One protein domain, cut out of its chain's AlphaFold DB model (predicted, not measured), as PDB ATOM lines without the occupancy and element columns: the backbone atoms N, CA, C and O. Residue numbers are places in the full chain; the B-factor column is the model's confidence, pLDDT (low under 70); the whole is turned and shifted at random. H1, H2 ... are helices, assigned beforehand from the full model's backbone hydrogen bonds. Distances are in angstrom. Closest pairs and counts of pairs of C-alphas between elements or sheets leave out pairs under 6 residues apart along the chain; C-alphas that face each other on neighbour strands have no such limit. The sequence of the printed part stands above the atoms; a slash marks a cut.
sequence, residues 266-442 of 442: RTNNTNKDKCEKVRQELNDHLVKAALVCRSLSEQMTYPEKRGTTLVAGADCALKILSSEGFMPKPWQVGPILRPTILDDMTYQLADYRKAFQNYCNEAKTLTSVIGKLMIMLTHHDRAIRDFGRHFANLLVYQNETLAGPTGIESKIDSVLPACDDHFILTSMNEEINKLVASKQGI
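AT A GLANCE: This is residues 266 to 442 of the 442 residues of the protein "Zn(2)-C6 fungal-type domain-containing protein" of Colletotrichum orchidophilum (UniProt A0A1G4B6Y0). Two long helices, H1 and H4, run side by side the same way as the core of an elongated helical body; H7 runs back along them, and H5 folds back from the end of H4 across the last part of H1. The short helices pack around this core, H3 on H1 and H7, H2 on H3, and H6 on H4 and H5, while a long stretch without a named element, residues 324 to 348, returns from H3 to the start of H4. The printed part has 177 residues with seven named helices, H1 to H7 in chain order, and no named strand; its class is all helix. It is compact, with a radius of gyration of the C-alphas of 16.9 A, and spans 55 by 35 by 31 A.

HOW THE PARTS SIT: H1, residues 266 to 298, is the longest helix. It touches H4, residues 349 to 378, at a shallow tilt of 6 degrees, the same way; their closest C-alphas, of Cys 293 and Met 374, are 5.7 A apart. H4 is the hub, touching five helices. H7, residues 423 to 440, touches H4 at a shallow tilt of 18 degrees, opposite ways, the closest C-alphas being those of Gly 371 and Leu 425, 5.2 A apart. H5, residues 382 to 398, forms a helical hairpin with H4 at a steep tilt of 41 degrees; the closest C-alphas, of Leu 377 and Arg 385, are 4.7 A apart. H1, H4, H5 and H7 form a bundle, a group of four helices packed together. H5 and H7 are apart. H3, residues 313 to 323, touches residues 285 to 295 of H1 at a steep tilt of 52 degrees, with the closest C-alphas, of Ala 289 and Ala 314, 5.0 A apart. H2, residues 304 to 310, only just touches H4, with 3 pairs of C-alphas within 8 A, the closest those of Gly 307 and Thr 378 at 5.9 A. H6, residues 408 to 413, forms a helical hairpin with H5; the closest C-alphas, of Phe 391 and Ile 408, are 6.7 A apart. Every O i to N i+4 pair is within hydrogen-bond range in H1, H3, H4, H5, H6 and H7; in H2 it is 1 of 3, beside 2 of 4 O i to N i+3 pairs.

IN THESE COORDINATES: H1 begins at C-alpha 266, (30.009, -62.151, -3.871), and is 47.2 A long from first to last C-alpha. H4 begins at C-alpha 349, (21.577, -56.425, -11.215), and is 43.3 A long. H5 is 23.1 A and H7 25.2 A long; H7 ends at C-alpha 440, (25.171, -42.312, -8.536). H2, H3 and H6 are shorter.

THE WHOLE: The C-alphas farthest apart, of Arg 266 and Arg 382, are 55.6 A apart. The printed part has no cut and ends at the chain's last residue, 442. The link from H3 to H4, 25 residues, is long. The mean pLDDT of the printed part is 86.6; 15 residues are under 70, among them residues 341 to 347.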
ATOM      1  N   ARG A 266      29.093 -63.214  -4.308       74.12
ATOM      2  CA  ARG A 266      30.009 -62.151  -3.871       74.12
ATOM      3  C   ARG A 266      29.658 -60.779  -4.455       74.12
ATOM      4  O   ARG A 266      29.677 -59.789  -3.726       74.12
ATOM      5  N   THR A 267      29.376 -60.711  -5.756       69.50
ATOM      6  CA  THR A 267      29.013 -59.447  -6.415       69.50
ATOM      7  C   THR A 267      27.623 -59.001  -5.974       69.50
ATOM      8  O   THR A 267      27.444 -57.824  -5.680       69.50
ATOM      9  N   ASN A 268      26.673 -59.930  -5.835       70.81
ATOM     10  CA  ASN A 268      25.337 -59.601  -5.339       70.81
ATOM     11  C   ASN A 268      25.361 -59.081  -3.905       70.81
ATOM     12  O   ASN A 268      24.749 -58.052  -3.656       70.81
ATOM     13  N   ASN A 269      26.114 -59.714  -2.999       79.12
ATOM     14  CA  ASN A 269      26.251 -59.218  -1.630       79.12
ATOM     15  C   ASN A 269      26.850 -57.812  -1.626       79.12
ATOM     16  O   ASN A 269      26.261 -56.915  -1.053       79.12
ATOM     17  N   THR A 270      27.925 -57.576  -2.385       81.88
ATOM     18  CA  THR A 270      28.529 -56.232  -2.472       81.88
ATOM     19  C   THR A 270      27.527 -55.179  -2.969       81.88
ATOM     20  O   THR A 270      27.555 -54.037  -2.524       81.88
ATOM     21  N   ASN A 271      26.641 -55.540  -3.901       78.94
ATOM     22  CA  ASN A 271      25.630 -54.625  -4.433       78.94
ATOM     23  C   ASN A 271      24.456 -54.432  -3.474       78.94
ATOM     24  O   ASN A 271      23.977 -53.308  -3.347       78.94
ATOM     25  N   LYS A 272      24.027 -55.501  -2.793       82.75
ATOM     26  CA  LYS A 272      23.041 -55.448  -1.712       82.75
ATOM     27  C   LYS A 272      23.558 -54.529  -0.609       82.75
ATOM     28  O   LYS A 272      22.879 -53.567  -0.291       82.75
ATOM     29  N   ASP A 273      24.791 -54.735  -0.155       85.69
ATOM     30  CA  ASP A 273      25.447 -53.932   0.881       85.69
ATOM     31  C   ASP A 273      25.565 -52.460   0.466       85.69
ATOM     32  O   ASP A 273      25.318 -51.564   1.264       85.69
ATOM     33  N   LYS A 274      25.910 -52.181  -0.798       85.75
ATOM     34  CA  LYS A 274      25.964 -50.808  -1.325       85.75
ATOM     35  C   LYS A 274      24.590 -50.144  -1.382       85.75
ATOM     36  O   LYS A 274      24.469 -48.992  -0.982       85.75
ATOM     37  N   CYS A 275      23.583 -50.845  -1.900       85.94
ATOM     38  CA  CYS A 275      22.218 -50.330  -1.988       85.94
ATOM     39  C   CYS A 275      21.655 -50.070  -0.586       85.94
ATOM     40  O   CYS A 275      21.128 -48.996  -0.317       85.94
ATOM     41  N   GLU A 276      21.872 -51.016   0.324       88.69
ATOM     42  CA  GLU A 276      21.475 -50.929   1.724       88.69
ATOM     43  C   GLU A 276      22.192 -49.789   2.450       88.69
ATOM     44  O   GLU A 276      21.555 -49.027   3.169       88.69
ATOM     45  N   LYS A 277      23.489 -49.589   2.193       89.94
ATOM     46  CA  LYS A 277      24.228 -48.440   2.723       89.94
ATOM     47  C   LYS A 277      23.631 -47.112   2.254       89.94
ATOM     48  O   LYS A 277      23.487 -46.201   3.060       89.94
ATOM     49  N   VAL A 278      23.271 -46.987   0.976       90.31
ATOM     50  CA  VAL A 278      22.648 -45.748   0.482       90.31
ATOM     51  C   VAL A 278      21.250 -45.563   1.066       90.31
ATOM     52  O   VAL A 278      20.911 -44.452   1.456       90.31
ATOM     53  N   ARG A 279      20.462 -46.635   1.201       93.06
ATOM     54  CA  ARG A 279      19.169 -46.591   1.899       93.06
ATOM     55  C   ARG A 279      19.331 -46.084   3.335       93.06
ATOM     56  O   ARG A 279      18.562 -45.226   3.749       93.06
ATOM     57  N   GLN A 280      20.324 -46.585   4.071       92.56
ATOM     58  CA  GLN A 280      20.626 -46.143   5.437       92.56
ATOM     59  C   GLN A 280      21.009 -44.663   5.478       92.56
ATOM     60  O   GLN A 280      20.412 -43.918   6.239       92.56
ATOM     61  N   GLU A 281      21.905 -44.203   4.605       93.50
ATOM     62  CA  GLU A 281      22.295 -42.785   4.550       93.50
ATOM     63  C   GLU A 281      21.115 -41.857   4.190       93.50
ATOM     64  O   GLU A 281      20.956 -40.795   4.789       93.50
ATOM     65  N   LEU A 282      20.262 -42.257   3.235       94.94
ATOM     66  CA  LEU A 282      19.027 -41.532   2.902       94.94
ATOM     67  C   LEU A 282      18.064 -41.504   4.096       94.94
ATOM     68  O   LEU A 282      17.460 -40.476   4.392       94.94
ATOM     69  N   ASN A 283      17.932 -42.633   4.795       94.62
ATOM     70  CA  ASN A 283      17.094 -42.743   5.979       94.62
ATOM     71  C   ASN A 283      17.607 -41.851   7.111       94.62
ATOM     72  O   ASN A 283      16.810 -41.173   7.748       94.62
ATOM     73  N   ASP A 284      18.917 -41.817   7.337       93.69
ATOM     74  CA  ASP A 284      19.542 -40.975   8.353       93.69
ATOM     75  C   ASP A 284      19.256 -39.495   8.081       93.69
ATOM     76  O   ASP A 284      18.907 -38.760   9.002       93.69
ATOM     77  N   HIS A 285      19.323 -39.061   6.818       94.75
ATOM     78  CA  HIS A 285      18.930 -37.705   6.435       94.75
ATOM     79  C   HIS A 285      17.453 -37.414   6.759       94.75
ATOM     80  O   HIS A 285      17.157 -36.404   7.399       94.75
ATOM     81  N   LEU A 286      16.529 -38.312   6.402       94.94
ATOM     82  CA  LEU A 286      15.103 -38.152   6.724       94.94
ATOM     83  C   LEU A 286      14.847 -38.122   8.236       94.94
ATOM     84  O   LEU A 286      14.035 -37.329   8.709       94.94
ATOM     85  N   VAL A 287      15.548 -38.961   9.002       93.31
ATOM     86  CA  VAL A 287      15.446 -38.998  10.467       93.31
ATOM     87  C   VAL A 287      15.895 -37.667  11.059       93.31
ATOM     88  O   VAL A 287      15.199 -37.107  11.904       93.31
ATOM     89  N   LYS A 288      17.017 -37.116  10.586       93.19
ATOM     90  CA  LYS A 288      17.491 -35.794  11.010       93.19
ATOM     91  C   LYS A 288      16.500 -34.686  10.654       93.19
ATOM     92  O   LYS A 288      16.204 -33.848  11.500       93.19
ATOM     93  N   ALA A 289      15.933 -34.711   9.451       94.50
ATOM     94  CA  ALA A 289      14.924 -33.742   9.036       94.50
ATOM     95  C   ALA A 289      13.664 -33.811   9.922       94.50
ATOM     96  O   ALA A 289      13.158 -32.793  10.388       94.50
ATOM     97  N   ALA A 290      13.185 -35.009  10.249       94.25
ATOM     98  CA  ALA A 290      12.042 -35.163  11.144       94.25
ATOM     99  C   ALA A 290      12.362 -34.805  12.615       94.25
ATOM    100  O   ALA A 290      11.494 -34.281  13.317       94.25
ATOM    101  N   LEU A 291      13.607 -34.987  13.077       92.44
ATOM    102  CA  LEU A 291      14.071 -34.466  14.373       92.44
ATOM    103  C   LEU A 291      14.007 -32.938  14.447       92.44
ATOM    104  O   LEU A 291      13.654 -32.388  15.495       92.44
ATOM    105  N   VAL A 292      14.312 -32.251  13.344       93.19
ATOM    106  CA  VAL A 292      14.130 -30.799  13.245       93.19
ATOM    107  C   VAL A 292      12.647 -30.454  13.393       93.19
ATOM    108  O   VAL A 292      12.316 -29.634  14.244       93.19
ATOM    109  N   CYS A 293      11.737 -31.133  12.681       94.06
ATOM    110  CA  CYS A 293      10.289 -30.914  12.836       94.06
ATOM    111  C   CYS A 293       9.813 -31.097  14.282       94.06
ATOM    112  O   CYS A 293       9.041 -30.287  14.790       94.06
ATOM    113  N   ARG A 294      10.298 -32.135  14.970       93.12
ATOM    114  CA  ARG A 294       9.993 -32.352  16.388       93.12
ATOM    115  C   ARG A 294      10.484 -31.199  17.263       93.12
ATOM    116  O   ARG A 294       9.746 -30.699  18.102       93.12
ATOM    117  N   SER A 295      11.726 -30.772  17.065       91.75
ATOM    118  CA  SER A 295      12.315 -29.688  17.857       91.75
ATOM    119  C   SER A 295      11.543 -28.380  17.649       91.75
ATOM    120  O   SER A 295      11.204 -27.689  18.608       91.75
ATOM    121  N   LEU A 296      11.169 -28.082  16.400       91.31
ATOM    122  CA  LEU A 296      10.336 -26.930  16.056       91.31
ATOM    123  C   LEU A 296       8.926 -27.016  16.659       91.31
ATOM    124  O   LEU A 296       8.364 -25.983  17.022       91.31
ATOM    125  N   SER A 297       8.345 -28.219  16.764       92.75
ATOM    126  CA  SER A 297       6.998 -28.408  17.311       92.75
ATOM    127  C   SER A 297       6.948 -28.223  18.830       92.75
ATOM    128  O   SER A 297       5.957 -27.687  19.337       92.75
ATOM    129  N   GLU A 298       8.013 -28.610  19.539       90.44
ATOM    130  CA  GLU A 298       8.159 -28.469  20.993       90.44
ATOM    131  C   GLU A 298       8.425 -27.011  21.411       90.44
ATOM    132  O   GLU A 298       7.970 -26.569  22.468       90.44
ATOM    133  N   GLN A 299       9.093 -26.218  20.572       82.69
ATOM    134  CA  GLN A 299       9.335 -24.810  20.866       82.69
ATOM    135  C   GLN A 299       8.123 -23.941  20.482       82.69
ATOM    136  O   GLN A 299       7.666 -23.940  19.341       82.69
ATOM    137  N   MET A 300       7.643 -23.077  21.376       65.69
ATOM    138  CA  MET A 300       6.492 -22.183  21.118       65.69
ATOM    139  C   MET A 300       6.865 -20.717  20.884       65.69
ATOM    140  O   MET A 300       6.065 -19.964  20.340       65.69
ATOM    141  N   THR A 301       8.058 -20.300  21.301       75.88
ATOM    142  CA  THR A 301       8.240 -18.907  21.717       75.88
ATOM    143  C   THR A 301       8.647 -17.914  20.626       75.88
ATOM    144  O   THR A 301       8.344 -16.745  20.804       75.88
ATOM    145  N   TYR A 302       9.227 -18.314  19.483       75.44
ATOM    146  CA  TYR A 302       9.664 -17.358  18.442       75.44
ATOM    147  C   TYR A 302       9.693 -17.988  17.035       75.44
ATOM    148  O   TYR A 302      10.699 -18.596  16.677       75.44
ATOM    149  N   PRO A 303       8.622 -17.888  16.225       74.88
ATOM    150  CA  PRO A 303       8.577 -18.506  14.895       74.88
ATOM    151  C   PRO A 303       9.490 -17.816  13.866       74.88
ATOM    152  O   PRO A 303      10.073 -18.491  13.024       74.88
ATOM    153  N   GLU A 304       9.684 -16.498  13.961       75.50
ATOM    154  CA  GLU A 304      10.409 -15.712  12.946       75.50
ATOM    155  C   GLU A 304      11.901 -16.059  12.862       75.50
ATOM    156  O   GLU A 304      12.447 -16.218  11.774       75.50
ATOM    157  N   LYS A 305      12.551 -16.291  14.010       76.56
ATOM    158  CA  LYS A 305      13.968 -16.698  14.065       76.56
ATOM    159  C   LYS A 305      14.211 -18.131  13.570       76.56
ATOM    160  O   LYS A 305      15.352 -18.531  13.364       76.56
ATOM    161  N   ARG A 306      13.154 -18.928  13.376       75.81
ATOM    162  CA  ARG A 306      13.281 -20.341  12.978       75.81
ATOM    163  C   ARG A 306      13.391 -20.520  11.479       75.81
ATOM    164  O   ARG A 306      14.098 -21.421  11.043       75.81
ATOM    165  N   GLY A 307      12.731 -19.664  10.697       76.12
ATOM    166  CA  GLY A 307      12.797 -19.732   9.237       76.12
ATOM    167  C   GLY A 307      14.237 -19.621   8.728       76.12
ATOM    168  O   GLY A 307      14.658 -20.416   7.891       76.12
ATOM    169  N   THR A 308      15.027 -18.714   9.308       79.56
ATOM    170  CA  THR A 308      16.438 -18.497   8.945       79.56
ATOM    171  C   THR A 308      17.331 -19.694   9.278       79.56
ATOM    172  O   THR A 308      18.229 -20.026   8.510       79.56
ATOM    173  N   THR A 309      17.040 -20.402  10.372       80.75
ATOM    174  CA  THR A 309      17.780 -21.603  10.799       80.75
ATOM    175  C   THR A 309      17.648 -22.756   9.794       80.75
ATOM    176  O   THR A 309      18.564 -23.563   9.641       80.75
ATOM    177  N   LEU A 310      16.527 -22.823   9.068       83.69
ATOM    178  CA  LEU A 310      16.226 -23.904   8.124       83.69
ATOM    179  C   LEU A 310      16.827 -23.702   6.728       83.69
ATOM    180  O   LEU A 310      16.884 -24.655   5.953       83.69
ATOM    181  N   VAL A 311      17.318 -22.498   6.413       80.81
ATOM    182  CA  VAL A 311      17.956 -22.186   5.118       80.81
ATOM    183  C   VAL A 311      19.195 -23.057   4.881       80.81
ATOM    184  O   VAL A 311      19.529 -23.389   3.749       80.81
ATOM    185  N   ALA A 312      19.877 -23.462   5.952       84.38
ATOM    186  CA  ALA A 312      21.116 -24.226   5.864       84.38
ATOM    187  C   ALA A 312      20.915 -25.756   5.842       84.38
ATOM    188  O   ALA A 312      21.902 -26.490   5.904       84.38
ATOM    189  N   GLY A 313      19.665 -26.231   5.764       88.44
ATOM    190  CA  GLY A 313      19.325 -27.653   5.705       88.44
ATOM    191  C   GLY A 313      19.301 -28.370   7.061       88.44
ATOM    192  O   GLY A 313      19.521 -27.767   8.117       88.44
ATOM    193  N   ALA A 314      18.985 -29.668   7.052       90.38
ATOM    194  CA  ALA A 314      18.627 -30.408   8.268       90.38
ATOM    195  C   ALA A 314      19.807 -30.581   9.237       90.38
ATOM    196  O   ALA A 314      19.652 -30.423  10.450       90.38
ATOM    197  N   ASP A 315      21.001 -30.875   8.714       89.31
ATOM    198  CA  ASP A 315      22.204 -31.070   9.533       89.31
ATOM    199  C   ASP A 315      22.619 -29.775  10.239       89.31
ATOM    200  O   ASP A 315      23.026 -29.801  11.402       89.31
ATOM    201  N   CYS A 316      22.527 -28.640   9.541       89.94
ATOM    202  CA  CYS A 316      22.864 -27.342  10.113       89.94
ATOM    203  C   CYS A 316      21.814 -26.901  11.137       89.94
ATOM    204  O   CYS A 316      22.172 -26.505  12.247       89.94
ATOM    205  N   ALA A 317      20.528 -27.070  10.813       90.81
ATOM    206  CA  ALA A 317      19.434 -26.751  11.720       90.81
ATOM    207  C   ALA A 317      19.562 -27.500  13.056       90.81
ATOM    208  O   ALA A 317      19.427 -26.889  14.113       90.81
ATOM    209  N   LEU A 318      19.909 -28.795  13.042       91.19
ATOM    210  CA  LEU A 318      20.142 -29.554  14.277       91.19
ATOM    211  C   LEU A 318      21.320 -29.023  15.104       91.19
ATOM    212  O   LEU A 318      21.244 -29.029  16.330       91.19
ATOM    213  N   LYS A 319      22.402 -28.563  14.466       92.00
ATOM    214  CA  LYS A 319      23.547 -27.966  15.178       92.00
ATOM    215  C   LYS A 319      23.165 -26.647  15.842       92.00
ATOM    216  O   LYS A 319      23.538 -26.430  16.991       92.00
ATOM    217  N   ILE A 320      22.405 -25.805  15.143       90.25
ATOM    218  CA  ILE A 320      21.916 -24.527  15.675       90.25
ATOM    219  C   ILE A 320      20.975 -24.788  16.856       90.25
ATOM    220  O   ILE A 320      21.239 -24.310  17.957       90.25
ATOM    221  N   LEU A 321      19.972 -25.653  16.680       88.25
ATOM    222  CA  LEU A 321      19.047 -26.045  17.750       88.25
ATOM    223  C   LEU A 321      19.789 -26.626  18.963       88.25
ATOM    224  O   LEU A 321      19.508 -26.265  20.104       88.25
ATOM    225  N   SER A 322      20.799 -27.466  18.724       90.12
ATOM    226  CA  SER A 322      21.659 -27.994  19.782       90.12
ATOM    227  C   SER A 322      22.424 -26.895  20.522       90.12
ATOM    228  O   SER A 322      22.580 -26.998  21.736       90.12
ATOM    229  N   SER A 323      22.941 -25.887  19.816       90.31
ATOM    230  CA  SER A 323      23.686 -24.779  20.430       90.31
ATOM    231  C   SER A 323      22.797 -23.884  21.295       90.31
ATOM    232  O   SER A 323      23.253 -23.337  22.293       90.31
ATOM    233  N   GLU A 324      21.506 -23.827  20.978       88.75
ATOM    234  CA  GLU A 324      20.481 -23.136  21.761       88.75
ATOM    235  C   GLU A 324      19.982 -23.963  22.968       88.75
ATOM    236  O   GLU A 324      19.041 -23.571  23.655       88.75
ATOM    237  N   GLY A 325      20.599 -25.118  23.247       88.81
ATOM    238  CA  GLY A 325      20.231 -25.999  24.359       88.81
ATOM    239  C   GLY A 325      19.085 -26.963  24.043       88.81
ATOM    240  O   GLY A 325      18.680 -27.749  24.903       88.81
ATOM    241  N   PHE A 326      18.589 -26.972  22.806       85.06
ATOM    242  CA  PHE A 326      17.583 -27.925  22.353       85.06
ATOM    243  C   PHE A 326      18.271 -29.158  21.791       85.06
ATOM    244  O   PHE A 326      18.467 -29.310  20.589       85.06
ATOM    245  N   MET A 327      18.652 -30.061  22.689       77.56
ATOM    246  CA  MET A 327      19.071 -31.405  22.313       77.56
ATOM    247  C   MET A 327      17.825 -32.226  21.968       77.56
ATOM    248  O   MET A 327      17.061 -32.569  22.881       77.56
ATOM    249  N   PRO A 328      17.597 -32.584  20.688       73.88
ATOM    250  CA  PRO A 328      16.539 -33.520  20.365       73.88
ATOM    251  C   PRO A 328      16.873 -34.824  21.083       73.88
ATOM    252  O   PRO A 328      17.949 -35.394  20.884       73.88
ATOM    253  N   LYS A 329      15.968 -35.303  21.944       78.25
ATOM    254  CA  LYS A 329      16.149 -36.616  22.573       78.25
ATOM    255  C   LYS A 329      16.369 -37.647  21.461       78.25
ATOM    256  O   LYS A 329      15.593 -37.621  20.498       78.25
ATOM    257  N   PRO A 330      17.375 -38.539  21.581       71.12
ATOM    258  CA  PRO A 330      17.653 -39.545  20.565       71.12
ATOM    259  C   PRO A 330      16.362 -40.301  20.268       71.12
ATOM    260  O   PRO A 330      15.747 -40.918  21.139       71.12
ATOM    261  N   TRP A 331      15.889 -40.118  19.045       69.00
ATOM    262  CA  TRP A 331      14.560 -40.524  18.635       69.00
ATOM    263  C   TRP A 331      14.598 -41.985  18.217       69.00
ATOM    264  O   TRP A 331      15.443 -42.394  17.427       69.00
ATOM    265  N   GLN A 332      13.691 -42.779  18.781       69.81
ATOM    266  CA  GLN A 332      13.589 -44.219  18.535       69.81
ATOM    267  C   GLN A 332      12.682 -44.548  17.343       69.81
ATOM    268  O   GLN A 332      12.090 -45.627  17.305       69.81
ATOM    269  N   VAL A 333      12.490 -43.624  16.399       65.69
ATOM    270  CA  VAL A 333      11.638 -43.938  15.252       65.69
ATOM    271  C   VAL A 333      12.315 -44.957  14.365       65.69
ATOM    272  O   VAL A 333      13.518 -44.906  14.104       65.69
ATOM    273  N   GLY A 334      11.509 -45.938  13.964       76.31
ATOM    274  CA  GLY A 334      11.924 -46.942  13.007       76.31
ATOM    275  C   GLY A 334      12.377 -46.289  11.700       76.31
ATOM    276  O   GLY A 334      12.139 -45.105  11.465       76.31
ATOM    277  N   PRO A 335      13.030 -47.049  10.816       82.81
ATOM    278  CA  PRO A 335      13.438 -46.521   9.524       82.81
ATOM    279  C   PRO A 335      12.228 -45.925   8.787       82.81
ATOM    280  O   PRO A 335      11.249 -46.626   8.521       82.81
ATOM    281  N   ILE A 336      12.318 -44.631   8.471       85.69
ATOM    282  CA  ILE A 336      11.339 -43.901   7.662       85.69
ATOM    283  C   ILE A 336      11.330 -44.501   6.253       85.69
ATOM    284  O   ILE A 336      10.275 -44.857   5.732       85.69
ATOM    285  N   LEU A 337      12.518 -44.708   5.675       87.50
ATOM    286  CA  LEU A 337      12.689 -45.509   4.463       87.50
ATOM    287  C   LEU A 337      12.734 -46.980   4.843       87.50
ATOM    288  O   LEU A 337      13.792 -47.524   5.184       87.50
ATOM    289  N   ARG A 338      11.576 -47.632   4.787       84.25
ATOM    290  CA  ARG A 338      11.476 -49.055   5.101       84.25
ATOM    291  C   ARG A 338      12.291 -49.875   4.093       84.25
ATOM    292  O   ARG A 338      12.299 -49.552   2.904       84.25
ATOM    293  N   PRO A 339      12.975 -50.945   4.531       77.56
ATOM    294  CA  PRO A 339      13.559 -51.895   3.598       77.56
ATOM    295  C   PRO A 339      12.437 -52.436   2.711       77.56
ATOM    296  O   PRO A 339      11.476 -53.022   3.213       77.56
ATOM    297  N   THR A 340      12.531 -52.250   1.395       72.31
ATOM    298  CA  THR A 340      11.711 -53.062   0.499       72.31
ATOM    299  C   THR A 340      12.205 -54.485   0.703       72.31
ATOM    300  O   THR A 340      13.409 -54.701   0.584       72.31
ATOM    301  N   ILE A 341      11.325 -55.419   1.081       63.41
ATOM    302  CA  ILE A 341      11.687 -56.810   1.385       63.41
ATOM    303  C   ILE A 341      12.489 -57.364   0.202       63.41
ATOM    304  O   ILE A 341      11.941 -57.745  -0.828       63.41
ATOM    305  N   LEU A 342      13.810 -57.348   0.353       63.12
ATOM    306  CA  LEU A 342      14.793 -57.804  -0.626       63.12
ATOM    307  C   LEU A 342      15.323 -59.185  -0.222       63.12
ATOM    308  O   LEU A 342      16.341 -59.645  -0.744       63.12
ATOM    309  N   ASP A 343      14.685 -59.805   0.768       55.44
ATOM    310  CA  ASP A 343      15.339 -60.796   1.608       55.44
ATOM    311  C   ASP A 343      15.318 -62.220   1.067       55.44
ATOM    312  O   ASP A 343      16.160 -62.998   1.500       55.44
ATOM    313  N   ASP A 344      14.538 -62.526   0.024       55.78
ATOM    314  CA  ASP A 344      14.469 -63.904  -0.495       55.78
ATOM    315  C   ASP A 344      14.633 -64.084  -2.009       55.78
ATOM    316  O   ASP A 344      14.731 -65.212  -2.495       55.78
ATOM    317  N   MET A 345      14.737 -63.011  -2.790       52.69
ATOM    318  CA  MET A 345      14.864 -63.146  -4.242       52.69
ATOM    319  C   MET A 345      16.320 -63.003  -4.691       52.69
ATOM    320  O   MET A 345      17.039 -62.076  -4.314       52.69
ATOM    321  N   THR A 346      16.768 -63.917  -5.556       54.25
ATOM    322  CA  THR A 346      18.008 -63.777  -6.331       54.25
ATOM    323  C   THR A 346      17.842 -62.649  -7.346       54.25
ATOM    324  O   THR A 346      17.626 -62.896  -8.533       54.25
ATOM    325  N   TYR A 347      17.884 -61.406  -6.877       62.16
ATOM    326  CA  TYR A 347      17.706 -60.238  -7.723       62.16
ATOM    327  C   TYR A 347      18.808 -60.160  -8.777       62.16
ATOM    328  O   TYR A 347      20.001 -60.332  -8.497       62.16
ATOM    329  N   GLN A 348      18.401 -59.895 -10.014       70.69
ATOM    330  CA  GLN A 348      19.330 -59.544 -11.071       70.69
ATOM    331  C   GLN A 348      19.842 -58.120 -10.820       70.69
ATOM    332  O   GLN A 348      19.212 -57.312 -10.141       70.69
ATOM    333  N   LEU A 349      20.997 -57.765 -11.392       67.56
ATOM    334  CA  LEU A 349      21.577 -56.425 -11.215       67.56
ATOM    335  C   LEU A 349      20.609 -55.290 -11.614       67.56
ATOM    336  O   LEU A 349      20.663 -54.204 -11.038       67.56
ATOM    337  N   ALA A 350      19.747 -55.533 -12.604       74.62
ATOM    338  CA  ALA A 350      18.723 -54.579 -13.017       74.62
ATOM    339  C   ALA A 350      17.740 -54.271 -11.878       74.62
ATOM    340  O   ALA A 350      17.418 -53.105 -11.659       74.62
ATOM    341  N   ASP A 351      17.353 -55.283 -11.103       79.69
ATOM    342  CA  ASP A 351      16.410 -55.131  -9.998       79.69
ATOM    343  C   ASP A 351      17.021 -54.324  -8.849       79.69
ATOM    344  O   ASP A 351      16.363 -53.437  -8.319       79.69
ATOM    345  N   TYR A 352      18.302 -54.540  -8.523       77.50
ATOM    346  CA  TYR A 352      19.006 -53.722  -7.523       77.50
ATOM    347  C   TYR A 352      19.046 -52.246  -7.903       77.50
ATOM    348  O   TYR A 352      18.886 -51.376  -7.053       77.50
ATOM    349  N   ARG A 353      19.273 -51.950  -9.183       80.06
ATOM    350  CA  ARG A 353      19.344 -50.568  -9.659       80.06
ATOM    351  C   ARG A 353      17.958 -49.927  -9.746       80.06
ATOM    352  O   ARG A 353      17.837 -48.742  -9.457       80.06
ATOM    353  N   LYS A 354      16.918 -50.707 -10.057       85.06
ATOM    354  CA  LYS A 354      15.521 -50.271  -9.935       85.06
ATOM    355  C   LYS A 354      15.159 -49.989  -8.475       85.06
ATOM    356  O   LYS A 354      14.620 -48.931  -8.189       85.06
ATOM    357  N   ALA A 355      15.516 -50.879  -7.548       85.12
ATOM    358  CA  ALA A 355      15.310 -50.676  -6.115       85.12
ATOM    359  C   ALA A 355      16.042 -49.423  -5.614       85.12
ATOM    360  O   ALA A 355      15.453 -48.607  -4.918       85.12
ATOM    361  N   PHE A 356      17.288 -49.213  -6.044       87.25
ATOM    362  CA  PHE A 356      18.040 -47.997  -5.748       87.25
ATOM    363  C   PHE A 356      17.325 -46.729  -6.238       87.25
ATOM    364  O   PHE A 356      17.157 -45.785  -5.473       87.25
ATOM    365  N   GLN A 357      16.874 -46.709  -7.497       89.12
ATOM    366  CA  GLN A 357      16.110 -45.580  -8.039       89.12
ATOM    367  C   GLN A 357      14.814 -45.348  -7.260       89.12
ATOM    368  O   GLN A 357      14.489 -44.200  -6.967       89.12
ATOM    369  N   ASN A 358      14.116 -46.421  -6.883       89.75
ATOM    370  CA  ASN A 358      12.919 -46.337  -6.055       89.75
ATOM    371  C   ASN A 358      13.234 -45.702  -4.698       89.75
ATOM    372  O   ASN A 358      12.556 -44.750  -4.337       89.75
ATOM    373  N   TYR A 359      14.296 -46.132  -4.006       91.75
ATOM    374  CA  TYR A 359      14.716 -45.519  -2.742       91.75
ATOM    375  C   TYR A 359      15.053 -44.038  -2.899       91.75
ATOM    376  O   TYR A 359      14.656 -43.235  -2.065       91.75
ATOM    377  N   CYS A 360      15.760 -43.647  -3.964       92.69
ATOM    378  CA  CYS A 360      16.058 -42.237  -4.210       92.69
ATOM    379  C   CYS A 360      14.789 -41.413  -4.470       92.69
ATOM    380  O   CYS A 360      14.683 -40.297  -3.971       92.69
ATOM    381  N   ASN A 361      13.846 -41.940  -5.252       94.00
ATOM    382  CA  ASN A 361      12.593 -41.251  -5.556       94.00
ATOM    383  C   ASN A 361      11.706 -41.142  -4.312       94.00
ATOM    384  O   ASN A 361      11.216 -40.061  -4.008       94.00
ATOM    385  N   GLU A 362      11.571 -42.232  -3.559       94.19
ATOM    386  CA  GLU A 362      10.832 -42.264  -2.299       94.19
ATOM    387  C   GLU A 362      11.447 -41.296  -1.283       94.19
ATOM    388  O   GLU A 362      10.737 -40.476  -0.711       94.19
ATOM    389  N   ALA A 363      12.775 -41.291  -1.130       95.12
ATOM    390  CA  ALA A 363      13.461 -40.352  -0.249       95.12
ATOM    391  C   ALA A 363      13.189 -38.890  -0.629       95.12
ATOM    392  O   ALA A 363      12.980 -38.068   0.259       95.12
ATOM    393  N   LYS A 364      13.150 -38.557  -1.926       95.44
ATOM    394  CA  LYS A 364      12.803 -37.207  -2.402       95.44
ATOM    395  C   LYS A 364      11.366 -36.829  -2.053       95.44
ATOM    396  O   LYS A 364      11.148 -35.745  -1.523       95.44
ATOM    397  N   THR A 365      10.407 -37.723  -2.295       95.00
ATOM    398  CA  THR A 365       9.004 -37.503  -1.918       95.00
ATOM    399  C   THR A 365       8.882 -37.262  -0.415       95.00
ATOM    400  O   THR A 365       8.340 -36.247   0.005       95.00
ATOM    401  N   LEU A 366       9.475 -38.131   0.404       95.38
ATOM    402  CA  LEU A 366       9.438 -38.009   1.863       95.38
ATOM    403  C   LEU A 366      10.139 -36.736   2.361       95.38
ATOM    404  O   LEU A 366       9.643 -36.084   3.276       95.38
ATOM    405  N   THR A 367      11.251 -36.348   1.731       95.75
ATOM    406  CA  THR A 367      11.960 -35.091   2.022       95.75
ATOM    407  C   THR A 367      11.072 -33.882   1.731       95.75
ATOM    408  O   THR A 367      11.021 -32.962   2.542       95.75
ATOM    409  N   SER A 368      10.321 -33.902   0.625       95.25
ATOM    410  CA  SER A 368       9.355 -32.851   0.284       95.25
ATOM    411  C   SER A 368       8.242 -32.740   1.332       95.25
ATOM    412  O   SER A 368       7.980 -31.649   1.834       95.25
ATOM    413  N   VAL A 369       7.649 -33.865   1.753       95.88
ATOM    414  CA  VAL A 369       6.610 -33.884   2.802       95.88
ATOM    415  C   VAL A 369       7.143 -33.320   4.123       95.88
ATOM    416  O   VAL A 369       6.493 -32.480   4.746       95.88
ATOM    417  N   ILE A 370       8.344 -33.733   4.541       95.88
ATOM    418  CA  ILE A 370       8.986 -33.207   5.753       95.88
ATOM    419  C   ILE A 370       9.290 -31.708   5.601       95.88
ATOM    420  O   ILE A 370       9.063 -30.946   6.536       95.88
ATOM    421  N   GLY A 371       9.741 -31.261   4.428       95.50
ATOM    422  CA  GLY A 371       9.960 -29.845   4.142       95.50
ATOM    423  C   GLY A 371       8.674 -29.020   4.242       95.50
ATOM    424  O   GLY A 371       8.677 -27.979   4.896       95.50
ATOM    425  N   LYS A 372       7.546 -29.505   3.704       96.06
ATOM    426  CA  LYS A 372       6.233 -28.854   3.875       96.06
ATOM    427  C   LYS A 372       5.822 -28.785   5.347       96.06
ATOM    428  O   LYS A 372       5.327 -27.758   5.806       96.06
ATOM    429  N   LEU A 373       6.086 -29.843   6.112       96.19
ATOM    430  CA  LEU A 373       5.838 -29.853   7.552       96.19
ATOM    431  C   LEU A 373       6.678 -28.795   8.286       96.19
ATOM    432  O   LEU A 373       6.159 -28.105   9.163       96.19
ATOM    433  N   MET A 374       7.947 -28.617   7.908       95.50
ATOM    434  CA  MET A 374       8.788 -27.538   8.439       95.50
ATOM    435  C   MET A 374       8.205 -26.157   8.126       95.50
ATOM    436  O   MET A 374       8.137 -25.330   9.031       95.50
ATOM    437  N   ILE A 375       7.721 -25.934   6.895       94.44
ATOM    438  CA  ILE A 375       7.049 -24.682   6.504       94.44
ATOM    439  C   ILE A 375       5.856 -24.413   7.415       94.44
ATOM    440  O   ILE A 375       5.744 -23.315   7.953       94.44
ATOM    441  N   MET A 376       4.991 -25.411   7.633       95.19
ATOM    442  CA  MET A 376       3.841 -25.261   8.529       95.19
ATOM    443  C   MET A 376       4.275 -24.875   9.945       95.19
ATOM    444  O   MET A 376       3.692 -23.979  10.543       95.19
ATOM    445  N   LEU A 377       5.319 -25.519  10.474       94.31
ATOM    446  CA  LEU A 377       5.836 -25.271  11.824       94.31
ATOM    447  C   LEU A 377       6.463 -23.880  11.990       94.31
ATOM    448  O   LEU A 377       6.449 -23.332  13.096       94.31
ATOM    449  N   THR A 378       6.993 -23.301  10.915       92.56
ATOM    450  CA  THR A 378       7.552 -21.941  10.901       92.56
ATOM    451  C   THR A 378       6.601 -20.892  10.332       92.56
ATOM    452  O   THR A 378       6.980 -19.730  10.225       92.56
ATOM    453  N   HIS A 379       5.374 -21.270   9.971       93.25
ATOM    454  CA  HIS A 379       4.426 -20.373   9.321       93.25
ATOM    455  C   HIS A 379       4.042 -19.196  10.235       93.25
ATOM    456  O   HIS A 379       3.966 -19.349  11.455       93.25
ATOM    457  N   HIS A 380       3.774 -18.013   9.674       91.00
ATOM    458  CA  HIS A 380       3.386 -16.833  10.466       91.00
ATOM    459  C   HIS A 380       1.975 -16.966  11.063       91.00
ATOM    460  O   HIS A 380       1.747 -16.570  12.210       91.00
ATOM    461  N   ASP A 381       1.054 -17.596  10.331       92.69
ATOM    462  CA  ASP A 381      -0.281 -17.952  10.825       92.69
ATOM    463  C   ASP A 381      -0.209 -19.023  11.929       92.69
ATOM    464  O   ASP A 381       0.333 -20.116  11.735       92.69
ATOM    465  N   ARG A 382      -0.795 -18.713  13.090       93.19
ATOM    466  CA  ARG A 382      -0.865 -19.613  14.242       93.19
ATOM    467  C   ARG A 382      -1.666 -20.883  13.959       93.19
ATOM    468  O   ARG A 382      -1.246 -21.940  14.419       93.19
ATOM    469  N   ALA A 383      -2.771 -20.803  13.219       94.88
ATOM    470  CA  ALA A 383      -3.610 -21.964  12.938       94.88
ATOM    471  C   ALA A 383      -2.833 -23.015  12.132       94.88
ATOM    472  O   ALA A 383      -2.809 -24.191  12.496       94.88
ATOM    473  N   ILE A 384      -2.108 -22.575  11.098       94.88
ATOM    474  CA  ILE A 384      -1.246 -23.446  10.286       94.88
ATOM    475  C   ILE A 384      -0.133 -24.069  11.141       94.88
ATOM    476  O   ILE A 384       0.134 -25.266  11.014       94.88
ATOM    477  N   ARG A 385       0.470 -23.311  12.069       93.88
ATOM    478  CA  ARG A 385       1.460 -23.864  13.012       93.88
ATOM    479  C   ARG A 385       0.880 -24.929  13.931       93.88
ATOM    480  O   ARG A 385       1.540 -25.938  14.174       93.88
ATOM    481  N   ASP A 386      -0.326 -24.718  14.447       94.94
ATOM    482  CA  ASP A 386      -0.978 -25.679  15.336       94.94
ATOM    483  C   ASP A 386      -1.293 -26.993  14.588       94.94
ATOM    484  O   ASP A 386      -1.042 -28.077  15.127       94.94
ATOM    485  N   PHE A 387      -1.694 -26.924  13.311       96.62
ATOM    486  CA  PHE A 387      -1.775 -28.103  12.436       96.62
ATOM    487  C   PHE A 387      -0.406 -28.746  12.187       96.62
ATOM    488  O   PHE A 387      -0.269 -29.963  12.320       96.62
ATOM    489  N   GLY A 388       0.626 -27.948  11.900       96.19
ATOM    490  CA  GLY A 388       1.997 -28.438  11.735       96.19
ATOM    491  C   GLY A 388       2.487 -29.195  12.972       96.19
ATOM    492  O   GLY A 388       3.059 -30.278  12.861       96.19
ATOM    493  N   ARG A 389       2.190 -28.697  14.177       95.56
ATOM    494  CA  ARG A 389       2.495 -29.395  15.433       95.56
ATOM    495  C   ARG A 389       1.729 -30.704  15.547       95.56
ATOM    496  O   ARG A 389       2.317 -31.714  15.932       95.56
ATOM    497  N   HIS A 390       0.435 -30.690  15.240       96.31
ATOM    498  CA  HIS A 390      -0.372 -31.902  15.259       96.31
ATOM    499  C   HIS A 390       0.227 -32.970  14.331       96.31
ATOM    500  O   HIS A 390       0.496 -34.079  14.785       96.31
ATOM    501  N   PHE A 391       0.555 -32.622  13.085       96.75
ATOM    502  CA  PHE A 391       1.157 -33.546  12.120       96.75
ATOM    503  C   PHE A 391       2.569 -33.997  12.506       96.75
ATOM    504  O   PHE A 391       2.892 -35.174  12.356       96.75
ATOM    505  N   ALA A 392       3.392 -33.118  13.084       95.06
ATOM    506  CA  ALA A 392       4.683 -33.508  13.645       95.06
ATOM    507  C   ALA A 392       4.515 -34.539  14.769       95.06
ATOM    508  O   ALA A 392       5.275 -35.501  14.841       95.06
ATOM    509  N   ASN A 393       3.484 -34.401  15.605       93.19
ATOM    510  CA  ASN A 393       3.178 -35.388  16.635       93.19
ATOM    511  C   ASN A 393       2.671 -36.715  16.045       93.19
ATOM    512  O   ASN A 393       3.051 -37.770  16.549       93.19
ATOM    513  N   LEU A 394       1.870 -36.694  14.972       93.81
ATOM    514  CA  LEU A 394       1.459 -37.917  14.262       93.81
ATOM    515  C   LEU A 394       2.672 -38.652  13.673       93.81
ATOM    516  O   LEU A 394       2.816 -39.862  13.856       93.81
ATOM    517  N   LEU A 395       3.592 -37.910  13.051       92.06
ATOM    518  CA  LEU A 395       4.848 -38.451  12.532       92.06
ATOM    519  C   LEU A 395       5.697 -39.078  13.647       92.06
ATOM    520  O   LEU A 395       6.176 -40.202  13.515       92.06
ATOM    521  N   VAL A 396       5.881 -38.348  14.749       87.56
ATOM    522  CA  VAL A 396       6.827 -38.692  15.820       87.56
ATOM    523  C   VAL A 396       6.313 -39.782  16.749       87.56
ATOM    524  O   VAL A 396       7.092 -40.652  17.139       87.56
ATOM    525  N   TYR A 397       5.038 -39.725  17.132       88.19
ATOM    526  CA  TYR A 397       4.476 -40.585  18.175       88.19
ATOM    527  C   TYR A 397       3.600 -41.705  17.626       88.19
ATOM    528  O   TYR A 397       3.507 -42.754  18.259       88.19
ATOM    529  N   GLN A 398       2.968 -41.510  16.467       87.75
ATOM    530  CA  GLN A 398       2.051 -42.500  15.893       87.75
ATOM    531  C   GLN A 398       2.661 -43.272  14.718       87.75
ATOM    532  O   GLN A 398       2.047 -44.226  14.246       87.75
ATOM    533  N   ASN A 399       3.880 -42.918  14.279       86.38
ATOM    534  CA  ASN A 399       4.535 -43.501  13.102       86.38
ATOM    535  C   ASN A 399       3.621 -43.497  11.865       86.38
ATOM    536  O   ASN A 399       3.624 -44.449  11.076       86.38
ATOM    537  N   GLU A 400       2.803 -42.453  11.721       89.94
ATOM    538  CA  GLU A 400       1.895 -42.347  10.589       89.94
ATOM    539  C   GLU A 400       2.691 -42.251   9.279       89.94
ATOM    540  O   GLU A 400       3.786 -41.683   9.223       89.94
ATOM    541  N   THR A 401       2.171 -42.860   8.212       91.31
ATOM    542  CA  THR A 401       2.843 -42.869   6.912       91.31
ATOM    543  C   THR A 401       2.946 -41.449   6.367       91.31
ATOM    544  O   THR A 401       1.940 -40.753   6.250       91.31
ATOM    545  N   LEU A 402       4.158 -41.023   6.010       91.06
ATOM    546  CA  LEU A 402       4.403 -39.681   5.476       91.06
ATOM    547  C   LEU A 402       3.683 -39.450   4.142       91.06
ATOM    548  O   LEU A 402       2.987 -38.452   4.007       91.06
ATOM    549  N   ALA A 403       3.829 -40.369   3.189       91.56
ATOM    550  CA  ALA A 403       3.278 -40.246   1.840       91.56
ATOM    551  C   ALA A 403       2.025 -41.115   1.633       91.56
ATOM    552  O   ALA A 403       1.823 -42.112   2.335       91.56
ATOM    553  N   GLY A 404       1.224 -40.761   0.625       91.25
ATOM    554  CA  GLY A 404       0.042 -41.519   0.192       91.25
ATOM    555  C   GLY A 404      -1.302 -40.858   0.538       91.25
ATOM    556  O   GLY A 404      -1.342 -39.848   1.237       91.25
ATOM    557  N   PRO A 405      -2.432 -41.428   0.070       90.31
ATOM    558  CA  PRO A 405      -3.750 -40.781   0.135       90.31
ATOM    559  C   PRO A 405      -4.261 -40.571   1.564       90.31
ATOM    560  O   PRO A 405      -4.970 -39.606   1.836       90.31
ATOM    561  N   THR A 406      -3.880 -41.449   2.489       91.69
ATOM    562  CA  THR A 406      -4.188 -41.342   3.923       91.69
ATOM    563  C   THR A 406      -2.988 -40.865   4.740       91.69
ATOM    564  O   THR A 406      -3.034 -40.902   5.967       91.69
ATOM    565  N   GLY A 407      -1.887 -40.509   4.074       93.94
ATOM    566  CA  GLY A 407      -0.648 -40.109   4.722       93.94
ATOM    567  C   GLY A 407      -0.683 -38.672   5.228       93.94
ATOM    568  O   GLY A 407      -1.628 -37.921   4.999       93.94
ATOM    569  N   ILE A 408       0.385 -38.276   5.912       95.25
ATOM    570  CA  ILE A 408       0.563 -36.899   6.385       95.25
ATOM    571  C   ILE A 408       0.574 -35.912   5.207       95.25
ATOM    572  O   ILE A 408       0.040 -34.818   5.338       95.25
ATOM    573  N   GLU A 409       1.113 -36.302   4.051       96.06
ATOM    574  CA  GLU A 409       1.140 -35.507   2.817       96.06
ATOM    575  C   GLU A 409      -0.240 -34.971   2.419       96.06
ATOM    576  O   GLU A 409      -0.398 -33.762   2.276       96.06
ATOM    577  N   SER A 410      -1.262 -35.830   2.326       95.75
ATOM    578  CA  SER A 410      -2.607 -35.390   1.935       95.75
ATOM    579  C   SER A 410      -3.251 -34.477   2.982       95.75
ATOM    580  O   SER A 410      -3.989 -33.552   2.638       95.75
ATOM    581  N   LYS A 411      -2.930 -34.684   4.266       96.50
ATOM    582  CA  LYS A 411      -3.380 -33.810   5.357       96.50
ATOM    583  C   LYS A 411      -2.697 -32.445   5.288       96.50
ATOM    584  O   LYS A 411      -3.371 -31.435   5.466       96.50
ATOM    585  N   ILE A 412      -1.400 -32.402   4.982       96.44
ATOM    586  CA  ILE A 412      -0.653 -31.158   4.764       96.44
ATOM    587  C   ILE A 412      -1.240 -30.401   3.574       96.44
ATOM    588  O   ILE A 412      -1.565 -29.230   3.723       96.44
ATOM    589  N   ASP A 413      -1.445 -31.068   2.440       95.38
ATOM    590  CA  ASP A 413      -1.919 -30.434   1.202       95.38
ATOM    591  C   ASP A 413      -3.354 -29.888   1.305       95.38
ATOM    592  O   ASP A 413      -3.744 -29.022   0.526       95.38
ATOM    593  N   SER A 414      -4.145 -30.349   2.282       96.19
ATOM    594  CA  SER A 414      -5.480 -29.790   2.552       96.19
ATOM    595  C   SER A 414      -5.468 -28.526   3.422       96.19
ATOM    596  O   SER A 414      -6.475 -27.822   3.479       96.19
ATOM    597  N   VAL A 415      -4.351 -28.231   4.097       96.56
ATOM    598  CA  VAL A 415      -4.218 -27.100   5.033       96.56
ATOM    599  C   VAL A 415      -3.232 -26.054   4.519       96.56
ATOM    600  O   VAL A 415      -3.489 -24.857   4.624       96.56
ATOM    601  N   LEU A 416      -2.085 -26.494   4.004       94.94
ATOM    602  CA  LEU A 416      -1.028 -25.628   3.508       94.94
ATOM    603  C   LEU A 416      -1.322 -25.269   2.042       94.94
ATOM    604  O   LEU A 416      -1.412 -26.174   1.210       94.94
ATOM    605  N   PRO A 417      -1.441 -23.974   1.692       90.50
ATOM    606  CA  PRO A 417      -1.542 -23.553   0.299       90.50
ATOM    607  C   PRO A 417      -0.359 -24.078  -0.521       90.50
ATOM    608  O   PRO A 417       0.743 -24.232   0.010       90.50
ATOM    609  N   ALA A 418      -0.566 -24.309  -1.820       89.44
ATOM    610  CA  ALA A 418       0.512 -24.715  -2.720       89.44
ATOM    611  C   ALA A 418       1.700 -23.742  -2.595       89.44
ATOM    612  O   ALA A 418       1.556 -22.536  -2.801       89.44
ATOM    613  N   CYS A 419       2.859 -24.269  -2.201       81.06
ATOM    614  CA  CYS A 419       4.041 -23.486  -1.841       81.06
ATOM    615  C   CYS A 419       5.304 -24.138  -2.417       81.06
ATOM    616  O   CYS A 419       6.277 -24.392  -1.710       81.06
ATOM    617  N   ASP A 420       5.257 -24.463  -3.710       70.75
ATOM    618  CA  ASP A 420       6.289 -25.265  -4.374       70.75
ATOM    619  C   ASP A 420       7.662 -24.562  -4.422       70.75
ATOM    620  O   ASP A 420       8.692 -25.235  -4.438       70.75
ATOM    621  N   ASP A 421       7.690 -23.226  -4.331       71.94
ATOM    622  CA  ASP A 421       8.906 -22.401  -4.424       71.94
ATOM    623  C   ASP A 421       9.476 -21.959  -3.062       71.94
ATOM    624  O   ASP A 421      10.262 -21.012  -2.966       71.94
ATOM    625  N   HIS A 422       9.097 -22.625  -1.970       89.00
ATOM    626  CA  HIS A 422       9.604 -22.249  -0.655       89.00
ATOM    627  C   HIS A 422      11.094 -22.600  -0.494       89.00
ATOM    628  O   HIS A 422      11.507 -23.741  -0.709       89.00
ATOM    629  N   PHE A 423      11.905 -21.657  -0.003       89.00
ATOM    630  CA  PHE A 423      13.357 -21.842   0.150       89.00
ATOM    631  C   PHE A 423      13.740 -23.074   0.998       89.00
ATOM    632  O   PHE A 423      14.750 -23.722   0.722       89.00
ATOM    633  N   ILE A 424      12.931 -23.420   2.010       89.12
ATOM    634  CA  ILE A 424      13.102 -24.640   2.824       89.12
ATOM    635  C   ILE A 424      13.037 -25.890   1.938       89.12
ATOM    636  O   ILE A 424      13.905 -26.754   2.040       89.12
ATOM    637  N   LEU A 425      12.047 -25.982   1.040       92.06
ATOM    638  CA  LEU A 425      11.917 -27.116   0.120       92.06
ATOM    639  C   LEU A 425      13.105 -27.178  -0.830       92.06
ATOM    640  O   LEU A 425      13.668 -28.253  -1.019       92.06
ATOM    641  N   THR A 426      13.533 -26.039  -1.375       92.81
ATOM    642  CA  THR A 426      14.723 -25.961  -2.235       92.81
ATOM    643  C   THR A 426      15.970 -26.459  -1.508       92.81
ATOM    644  O   THR A 426      16.672 -27.324  -2.026       92.81
ATOM    645  N   SER A 427      16.201 -25.999  -0.277       92.62
ATOM    646  CA  SER A 427      17.380 -26.359   0.524       92.62
ATOM    647  C   SER A 427      17.404 -27.854   0.857       92.62
ATOM    648  O   SER A 427      18.408 -28.533   0.635       92.62
ATOM    649  N   MET A 428      16.268 -28.407   1.295       93.12
ATOM    650  CA  MET A 428      16.122 -29.841   1.568       93.12
ATOM    651  C   MET A 428      16.286 -30.688   0.295       93.12
ATOM    652  O   MET A 428      16.970 -31.716   0.297       93.12
ATOM    653  N   ASN A 429      15.715 -30.234  -0.825       92.31
ATOM    654  CA  ASN A 429      15.861 -30.895  -2.119       92.31
ATOM    655  C   ASN A 429      17.311 -30.860  -2.626       92.31
ATOM    656  O   ASN A 429      17.782 -31.817  -3.243       92.31
ATOM    657  N   GLU A 430      18.054 -29.789  -2.366       93.69
ATOM    658  CA  GLU A 430      19.478 -29.736  -2.675       93.69
ATOM    659  C   GLU A 430      20.296 -30.721  -1.840       93.69
ATOM    660  O   GLU A 430      21.163 -31.395  -2.397       93.69
ATOM    661  N   GLU A 431      20.034 -30.836  -0.535       93.69
ATOM    662  CA  GLU A 431      20.728 -31.793   0.335       93.69
ATOM    663  C   GLU A 431      20.519 -33.232  -0.144       93.69
ATOM    664  O   GLU A 431      21.493 -33.967  -0.355       93.69
ATOM    665  N   ILE A 432      19.267 -33.621  -0.412       94.75
ATOM    666  CA  ILE A 432      18.968 -34.970  -0.901       94.75
ATOM    667  C   ILE A 432      19.556 -35.201  -2.297       94.75
ATOM    668  O   ILE A 432      20.090 -36.277  -2.572       94.75
ATOM    669  N   ASN A 433      19.542 -34.199  -3.183       94.38
ATOM    670  CA  ASN A 433      20.147 -34.312  -4.510       94.38
ATOM    671  C   ASN A 433      21.674 -34.437  -4.437       94.38
ATOM    672  O   ASN A 433      22.237 -35.253  -5.166       94.38
ATOM    673  N   LYS A 434      22.347 -33.697  -3.546       93.81
ATOM    674  CA  LYS A 434      23.792 -33.830  -3.286       93.81
ATOM    675  C   LYS A 434      24.117 -35.231  -2.769       93.81
ATOM    676  O   LYS A 434      25.048 -35.871  -3.271       93.81
ATOM    677  N   LEU A 435      23.314 -35.746  -1.836       92.88
ATOM    678  CA  LEU A 435      23.473 -37.096  -1.302       92.88
ATOM    679  C   LEU A 435      23.286 -38.139  -2.412       92.88
ATOM    680  O   LEU A 435      24.189 -38.942  -2.634       92.88
ATOM    681  N   VAL A 436      22.214 -38.068  -3.204       92.19
ATOM    682  CA  VAL A 436      21.973 -38.979  -4.338       92.19
ATOM    683  C   VAL A 436      23.087 -38.893  -5.389       92.19
ATOM    684  O   VAL A 436      23.613 -39.926  -5.808       92.19
ATOM    685  N   ALA A 437      23.500 -37.690  -5.796       91.12
ATOM    686  CA  ALA A 437      24.541 -37.485  -6.805       91.12
ATOM    687  C   ALA A 437      25.890 -38.072  -6.368       91.12
ATOM    688  O   ALA A 437      26.567 -38.730  -7.162       91.12
ATOM    689  N   SER A 438      26.248 -37.930  -5.085       89.44
ATOM    690  CA  SER A 438      27.468 -38.525  -4.525       89.44
ATOM    691  C   SER A 438      27.486 -40.061  -4.600       89.44
ATOM    692  O   SER A 438      28.555 -40.675  -4.546       89.44
ATOM    693  N   LYS A 439      26.312 -40.692  -4.762       84.31
ATOM    694  CA  LYS A 439      26.134 -42.150  -4.798       84.31
ATOM    695  C   LYS A 439      25.803 -42.698  -6.184       84.31
ATOM    696  O   LYS A 439      26.015 -43.882  -6.404       84.31
ATOM    697  N   GLN A 440      25.383 -41.875  -7.145       75.12
ATOM    698  CA  GLN A 440      25.171 -42.312  -8.536       75.12
ATOM    699  C   GLN A 440      26.464 -42.745  -9.252       75.12
ATOM    700  O   GLN A 440      26.407 -43.423 -10.274       75.12
ATOM    701  N   GLY A 441      27.635 -42.393  -8.709       64.06
ATOM    702  CA  GLY A 441      28.922 -42.927  -9.163       64.06
ATOM    703  C   GLY A 441      29.222 -44.366  -8.710       64.06
ATOM    704  O   GLY A 441      30.238 -44.921  -9.129       64.06
ATOM    705  N   ILE A 442      28.390 -44.951  -7.838       52.50
ATOM    706  CA  ILE A 442      28.534 -46.312  -7.285       52.50
ATOM    707  C   ILE A 442      27.914 -47.341  -8.224       52.50
ATOM    708  O   ILE A 442      28.533 -48.432  -8.322       52.50
TER     709      ILE A 442